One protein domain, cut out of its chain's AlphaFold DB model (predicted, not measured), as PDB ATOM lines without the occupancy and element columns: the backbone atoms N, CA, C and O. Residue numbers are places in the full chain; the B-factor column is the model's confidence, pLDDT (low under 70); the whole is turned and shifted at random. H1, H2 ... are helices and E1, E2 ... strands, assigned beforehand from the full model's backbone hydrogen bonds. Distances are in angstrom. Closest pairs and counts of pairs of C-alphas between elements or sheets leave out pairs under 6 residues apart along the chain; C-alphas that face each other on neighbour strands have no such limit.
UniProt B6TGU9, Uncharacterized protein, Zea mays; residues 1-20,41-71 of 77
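This is residues 1 to 20 and 41 to 71 of the 77 residues of an uncharacterized protein of Zea mays (UniProt B6TGU9). Two helices, H1 and H2, run opposite ways side by side on a slant, and beyond one end of the pair the small two-strand ribbon of E1 and E2 makes a tail; residues 41 to 48 stick out at the other end. The printed part has 51 residues, in the order E1, H1, H2, E2, mostly helix, with an antiparallel sheet E1 - E2. It is a loose rod of 47 by 18 by 16 A, with a radius of gyration of the C-alphas of 13.2 A.

E1, residues 2 to 5, begins at C-alpha 2 (131.289, 173.604, 108.234). H1, residues 7 to 19, is 17.9 A long. H2, residues 43 to 63, is 28.9 A long. E2, residues 69 to 71, ends at C-alpha 71 (134.197, 168.880, 106.580).

E1 and E2 are antiparallel neighbours at 154 degrees, with N 4 and O 70 2.8 A apart, within hydrogen-bond range. H1 and H2 touch, closest at the C-alphas of Pro 8 and Val 61, 5.9 A. Their tilt of 37 degrees is only just steep. In H1 and H2 every O i to N i+4 pair is within hydrogen-bond range. E1 and H2 are apart.

Residues 21 to 40 are not printed; C-alphas 20 and 41 are 13.1 A apart across the cut. The links E1 to H1 and H2 to E2 are tight. Residues 1 and 41 have pLDDT under 70.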
ATOM      1  N   MET A   1     131.920 175.566 104.024       69.92
ATOM      2  CA  MET A   1     132.554 174.399 104.686       69.92
ATOM      3  C   MET A   1     132.405 174.480 106.205       69.92
ATOM      4  O   MET A   1     133.151 175.201 106.854       69.92
ATOM      5  N   VAL A   2     131.430 173.761 106.772       79.97
ATOM      6  CA  VAL A   2     131.289 173.604 108.234       79.97
ATOM      7  C   VAL A   2     132.109 172.389 108.668       79.97
ATOM      8  O   VAL A   2     132.008 171.325 108.053       79.97
ATOM      9  N   THR A   3     132.925 172.550 109.709       87.89
ATOM     10  CA  THR A   3     133.732 171.474 110.293       87.89
ATOM     11  C   THR A   3     133.034 170.906 111.526       87.89
ATOM     12  O   THR A   3     132.827 171.627 112.501       87.89
ATOM     13  N   THR A   4     132.698 169.619 111.502       92.03
ATOM     14  CA  THR A   4     132.142 168.893 112.651       92.03
ATOM     15  C   THR A   4     133.240 168.085 113.321       92.03
ATOM     16  O   THR A   4     133.920 167.308 112.648       92.03
ATOM     17  N   ASP A   5     133.383 168.237 114.634       93.66
ATOM     18  CA  ASP A   5     134.291 167.427 115.440       93.66
ATOM     19  C   ASP A   5     133.614 166.133 115.920       93.66
ATOM     20  O   ASP A   5     132.635 166.148 116.665       93.66
ATOM     21  N   TRP A   6     134.155 165.002 115.479       94.99
ATOM     22  CA  TRP A   6     133.747 163.651 115.853       94.99
ATOM     23  C   TRP A   6     134.543 163.088 117.024       94.99
ATOM     24  O   TRP A   6     134.161 162.041 117.549       94.99
ATOM     25  N   GLY A   7     135.623 163.750 117.447       95.52
ATOM     26  CA  GLY A   7     136.474 163.301 118.549       95.52
ATOM     27  C   GLY A   7     135.666 162.964 119.807       95.52
ATOM     28  O   GLY A   7     135.706 161.812 120.249       95.52
ATOM     29  N   PRO A   8     134.831 163.893 120.317       96.48
ATOM     30  CA  PRO A   8     133.982 163.640 121.476       96.48
ATOM     31  C   PRO A   8     133.030 162.457 121.285       96.48
ATOM     32  O   PRO A   8     132.860 161.655 122.200       96.48
ATOM     33  N   ILE A   9     132.437 162.317 120.095       95.63
ATOM     34  CA  ILE A   9     131.461 161.262 119.785       95.63
ATOM     35  C   ILE A   9     132.138 159.888 119.797       95.63
ATOM     36  O   ILE A   9     131.652 158.958 120.438       95.63
ATOM     37  N   ILE A  10     133.278 159.760 119.116       96.44
ATOM     38  CA  ILE A  10     134.030 158.503 119.029       96.44
ATOM     39  C   ILE A  10     134.503 158.078 120.421       96.44
ATOM     40  O   ILE A  10     134.291 156.933 120.823       96.44
ATOM     41  N   VAL A  11     135.093 159.005 121.181       96.62
ATOM     42  CA  VAL A  11     135.565 158.746 122.547       96.62
ATOM     43  C   VAL A  11     134.405 158.330 123.452       96.62
ATOM     44  O   VAL A  11     134.530 157.348 124.184       96.62
ATOM     45  N   ALA A  12     133.265 159.020 123.371       95.67
ATOM     46  CA  ALA A  12     132.072 158.697 124.144       95.67
ATOM     47  C   ALA A  12     131.565 157.273 123.872       95.67
ATOM     48  O   ALA A  12     131.224 156.564 124.821       95.67
ATOM     49  N   VAL A  13     131.548 156.842 122.605       94.80
ATOM     50  CA  VAL A  13     131.125 155.488 122.202       94.80
ATOM     51  C   VAL A  13     132.102 154.429 122.708       94.80
ATOM     52  O   VAL A  13     131.675 153.440 123.302       94.80
ATOM     53  N   VAL A  14     133.410 154.635 122.525       93.98
ATOM     54  CA  VAL A  14     134.437 153.701 123.016       93.98
ATOM     55  C   VAL A  14     134.351 153.566 124.533       93.98
ATOM     56  O   VAL A  14     134.310 152.451 125.053       93.98
ATOM     57  N   LEU A  15     134.256 154.688 125.249       93.66
ATOM     58  CA  LEU A  15     134.134 154.685 126.701       93.66
ATOM     59  C   LEU A  15     132.833 154.017 127.154       93.66
ATOM     60  O   LEU A  15     132.849 153.262 128.119       93.66
ATOM     61  N   PHE A  16     131.725 154.232 126.441       92.14
ATOM     62  CA  PHE A  16     130.453 153.578 126.743       92.14
ATOM     63  C   PHE A  16     130.567 152.058 126.622       92.14
ATOM     64  O   PHE A  16     130.116 151.346 127.514       92.14
ATOM     65  N   ILE A  17     131.216 151.548 125.573       90.38
ATOM     66  CA  ILE A  17     131.438 150.107 125.387       90.38
ATOM     67  C   ILE A  17     132.334 149.541 126.498       90.38
ATOM     68  O   ILE A  17     132.004 148.510 127.080       90.38
ATOM     69  N   LEU A  18     133.444 150.218 126.811       89.32
ATOM     70  CA  LEU A  18     134.414 149.758 127.812       89.32
ATOM     71  C   LEU A  18     133.854 149.769 129.237       89.32
ATOM     72  O   LEU A  18     134.157 148.877 130.027       89.32
ATOM     73  N   LEU A  19     133.069 150.793 129.569       86.92
ATOM     74  CA  LEU A  19     132.550 151.008 130.915       86.92
ATOM     75  C   LEU A  19     131.179 150.343 131.116       86.92
ATOM     76  O   LEU A  19     130.758 150.163 132.260       86.92
ATOM     77  N   SER A  20     130.490 149.952 130.035       80.50
ATOM     78  CA  SER A  20     129.229 149.213 130.114       80.50
ATOM     79  C   SER A  20     129.432 147.910 130.894       80.50
ATOM     80  O   SER A  20     130.207 147.050 130.458       80.50
ATOM     81  N   THR A  41     120.533 147.721 141.170       57.00
ATOM     82  CA  THR A  41     121.649 148.600 140.794       57.00
ATOM     83  C   THR A  41     121.490 149.840 141.657       57.00
ATOM     84  O   THR A  41     120.589 150.645 141.424       57.00
ATOM     85  N   SER A  42     122.250 149.934 142.753       71.20
ATOM     86  CA  SER A  42     122.024 151.011 143.705       71.20
ATOM     87  C   SER A  42     122.147 152.308 142.918       71.20
ATOM     88  O   SER A  42     123.026 152.436 142.062       71.20
ATOM     89  N   ALA A  43     121.248 153.262 143.143       77.37
ATOM     90  CA  ALA A  43     121.350 154.561 142.483       77.37
ATOM     91  C   ALA A  43     122.773 155.145 142.632       77.37
ATOM     92  O   ALA A  43     123.267 155.820 141.736       77.37
ATOM     93  N   LEU A  44     123.468 154.779 143.719       81.18
ATOM     94  CA  LEU A  44     124.881 155.048 143.951       81.18
ATOM     95  C   LEU A  44     125.821 154.416 142.907       81.18
ATOM     96  O   LEU A  44     126.724 155.095 142.442       81.18
ATOM     97  N   ALA A  45     125.641 153.155 142.513       82.48
ATOM     98  CA  ALA A  45     126.468 152.518 141.485       82.48
ATOM     99  C   ALA A  45     126.318 153.212 140.122       82.48
ATOM    100  O   ALA A  45     127.315 153.468 139.448       82.48
ATOM    101  N   ILE A  46     125.085 153.573 139.748       85.46
ATOM    102  CA  ILE A  46     124.809 154.345 138.526       85.46
ATOM    103  C   ILE A  46     125.455 155.731 138.624       85.46
ATOM    104  O   ILE A  46     126.106 156.173 137.680       85.46
ATOM    105  N   LEU A  47     125.324 156.397 139.773       88.19
ATOM    106  CA  LEU A  47     125.926 157.703 140.025       88.19
ATOM    107  C   LEU A  47     127.456 157.654 139.923       88.19
ATOM    108  O   LEU A  47     128.051 158.474 139.231       88.19
ATOM    109  N   VAL A  48     128.097 156.678 140.570       88.75
ATOM    110  CA  VAL A  48     129.553 156.482 140.515       88.75
ATOM    111  C   VAL A  48     129.999 156.204 139.082       88.75
ATOM    112  O   VAL A  48     130.962 156.812 138.619       88.75
ATOM    113  N   HIS A  49     129.280 155.347 138.351       88.02
ATOM    114  CA  HIS A  49     129.558 155.089 136.941       88.02
ATOM    115  C   HIS A  49     129.447 156.362 136.090       88.02
ATOM    116  O   HIS A  49     130.347 156.641 135.302       88.02
ATOM    117  N   ALA A  50     128.394 157.164 136.278       92.53
ATOM    118  CA  ALA A  50     128.197 158.416 135.551       92.53
ATOM    119  C   ALA A  50     129.316 159.435 135.831       92.53
ATOM    120  O   ALA A  50     129.814 160.067 134.901       92.53
ATOM    121  N   ILE A  51     129.755 159.556 137.090       94.71
ATOM    122  CA  ILE A  51     130.869 160.434 137.475       94.71
ATOM    123  C   ILE A  51     132.172 159.963 136.822       94.71
ATOM    124  O   ILE A  51     132.878 160.766 136.213       94.71
ATOM    125  N   LEU A  52     132.486 158.666 136.907       92.74
ATOM    126  CA  LEU A  52     133.691 158.107 136.288       92.74
ATOM    127  C   LEU A  52     133.678 158.285 134.767       92.74
ATOM    128  O   LEU A  52     134.678 158.723 134.199       92.74
ATOM    129  N   TYR A  53     132.543 158.011 134.119       94.63
ATOM    130  CA  TYR A  53     132.353 158.228 132.686       94.63
ATOM    131  C   TYR A  53     132.611 159.692 132.304       94.63
ATOM    132  O   TYR A  53     133.399 159.967 131.399       94.63
ATOM    133  N   PHE A  54     132.005 160.635 133.029       95.40
ATOM    134  CA  PHE A  54     132.158 162.066 132.773       95.40
ATOM    135  C   PHE A  54     133.608 162.543 132.942       95.40
ATOM    136  O   PHE A  54     134.130 163.250 132.075       95.40
ATOM    137  N   CYS A  55     134.285 162.133 134.019       96.92
ATOM    138  CA  CYS A  55     135.674 162.510 134.272       96.92
ATOM    139  C   CYS A  55     136.619 161.976 133.189       96.92
ATOM    140  O   CYS A  55     137.430 162.736 132.661       96.92
ATOM    141  N   ILE A  56     136.503 160.693 132.828       95.97
ATOM    142  CA  ILE A  56     137.373 160.080 131.816       95.97
ATOM    143  C   ILE A  56     137.137 160.725 130.447       95.97
ATOM    144  O   ILE A  56     138.102 161.102 129.783       95.97
ATOM    145  N   LEU A  57     135.875 160.913 130.046       96.01
ATOM    146  CA  LEU A  57     135.534 161.583 128.790       96.01
ATOM    147  C   LEU A  57     136.137 162.990 128.739       96.01
ATOM    148  O   LEU A  57     136.780 163.343 127.754       96.01
ATOM    149  N   THR A  58     135.980 163.769 129.813       96.02
ATOM    150  CA  THR A  58     136.511 165.137 129.893       96.02
ATOM    151  C   THR A  58     138.032 165.154 129.777       96.02
ATOM    152  O   THR A  58     138.574 165.956 129.026       96.02
ATOM    153  N   ILE A  59     138.738 164.251 130.461       96.55
ATOM    154  CA  ILE A  59     140.201 164.158 130.361       96.55
ATOM    155  C   ILE A  59     140.619 163.842 128.920       96.55
ATOM    156  O   ILE A  59     141.491 164.514 128.377       96.55
ATOM    157  N   VAL A  60     139.988 162.863 128.270       95.35
ATOM    158  CA  VAL A  60     140.375 162.453 126.912       95.35
ATOM    159  C   VAL A  60     140.058 163.532 125.869       95.35
ATOM    160  O   VAL A  60     140.878 163.809 124.997       95.35
ATOM    161  N   VAL A  61     138.894 164.172 125.951       95.17
ATOM    162  CA  VAL A  61     138.487 165.179 124.960       95.17
ATOM    163  C   VAL A  61     139.156 166.527 125.223       95.17
ATOM    164  O   VAL A  61     139.665 167.139 124.294       95.17
ATOM    165  N   VAL A  62     139.184 166.991 126.475       93.52
ATOM    166  CA  VAL A  62     139.615 168.356 126.816       93.52
ATOM    167  C   VAL A  62     141.095 168.417 127.175       93.52
ATOM    168  O   VAL A  62     141.795 169.304 126.699       93.52
ATOM    169  N   ALA A  63     141.587 167.500 128.015       94.53
ATOM    170  CA  ALA A  63     142.976 167.554 128.478       94.53
ATOM    171  C   ALA A  63     143.951 166.926 127.473       94.53
ATOM    172  O   ALA A  63     145.034 167.463 127.259       94.53
ATOM    173  N   ILE A  64     143.574 165.803 126.852       95.30
ATOM    174  CA  ILE A  64     144.382 165.144 125.814       95.30
ATOM    175  C   ILE A  64     144.124 165.772 124.433       95.30
ATOM    176  O   ILE A  64     145.009 165.744 123.581       95.30
ATOM    177  N   GLY A  65     142.953 166.381 124.211       92.08
ATOM    178  CA  GLY A  65     142.644 167.079 122.960       92.08
ATOM    179  C   GLY A  65     142.347 166.135 121.793       92.08
ATOM    180  O   GLY A  65     142.752 166.402 120.661       92.08
ATOM    181  N   VAL A  66     141.686 164.999 122.049       92.37
ATOM    182  CA  VAL A  66     141.291 164.068 120.981       92.37
ATOM    183  C   VAL A  66     140.168 164.689 120.144       92.37
ATOM    184  O   VAL A  66     138.996 164.620 120.512       92.37
ATOM    185  N   HIS A  67     140.537 165.255 118.993       92.86
ATOM    186  CA  HIS A  67     139.625 165.861 118.022       92.86
ATOM    187  C   HIS A  67     139.738 165.171 116.660       92.86
ATOM    188  O   HIS A  67     140.833 164.855 116.192       92.86
ATOM    189  N   VAL A  68     138.598 164.952 116.004       93.46
ATOM    190  CA  VAL A  68     138.516 164.350 114.666       93.46
ATOM    191  C   VAL A  68     137.592 165.212 113.818       93.46
ATOM    192  O   VAL A  68     136.376 165.052 113.842       93.46
ATOM    193  N   TYR A  69     138.159 166.139 113.054       94.04
ATOM    194  CA  TYR A  69     137.369 167.057 112.239       94.04
ATOM    195  C   TYR A  69     136.959 166.425 110.909       94.04
ATOM    196  O   TYR A  69     137.772 165.844 110.193       94.04
ATOM    197  N   THR A  70     135.693 166.602 110.546       91.91
ATOM    198  CA  THR A  70     135.175 166.300 109.207       91.91
ATOM    199  C   THR A  70     134.572 167.556 108.604       91.91
ATOM    200  O   THR A  70     133.918 168.329 109.302       91.91
ATOM    201  N   THR A  71     134.763 167.745 107.305       89.22
ATOM    202  CA  THR A  71     134.197 168.880 106.580       89.22
ATOM    203  C   THR A  71     133.001 168.409 105.772       89.22
ATOM    204  O   THR A  71     133.139 167.517 104.934       89.22
TER     205      THR A  71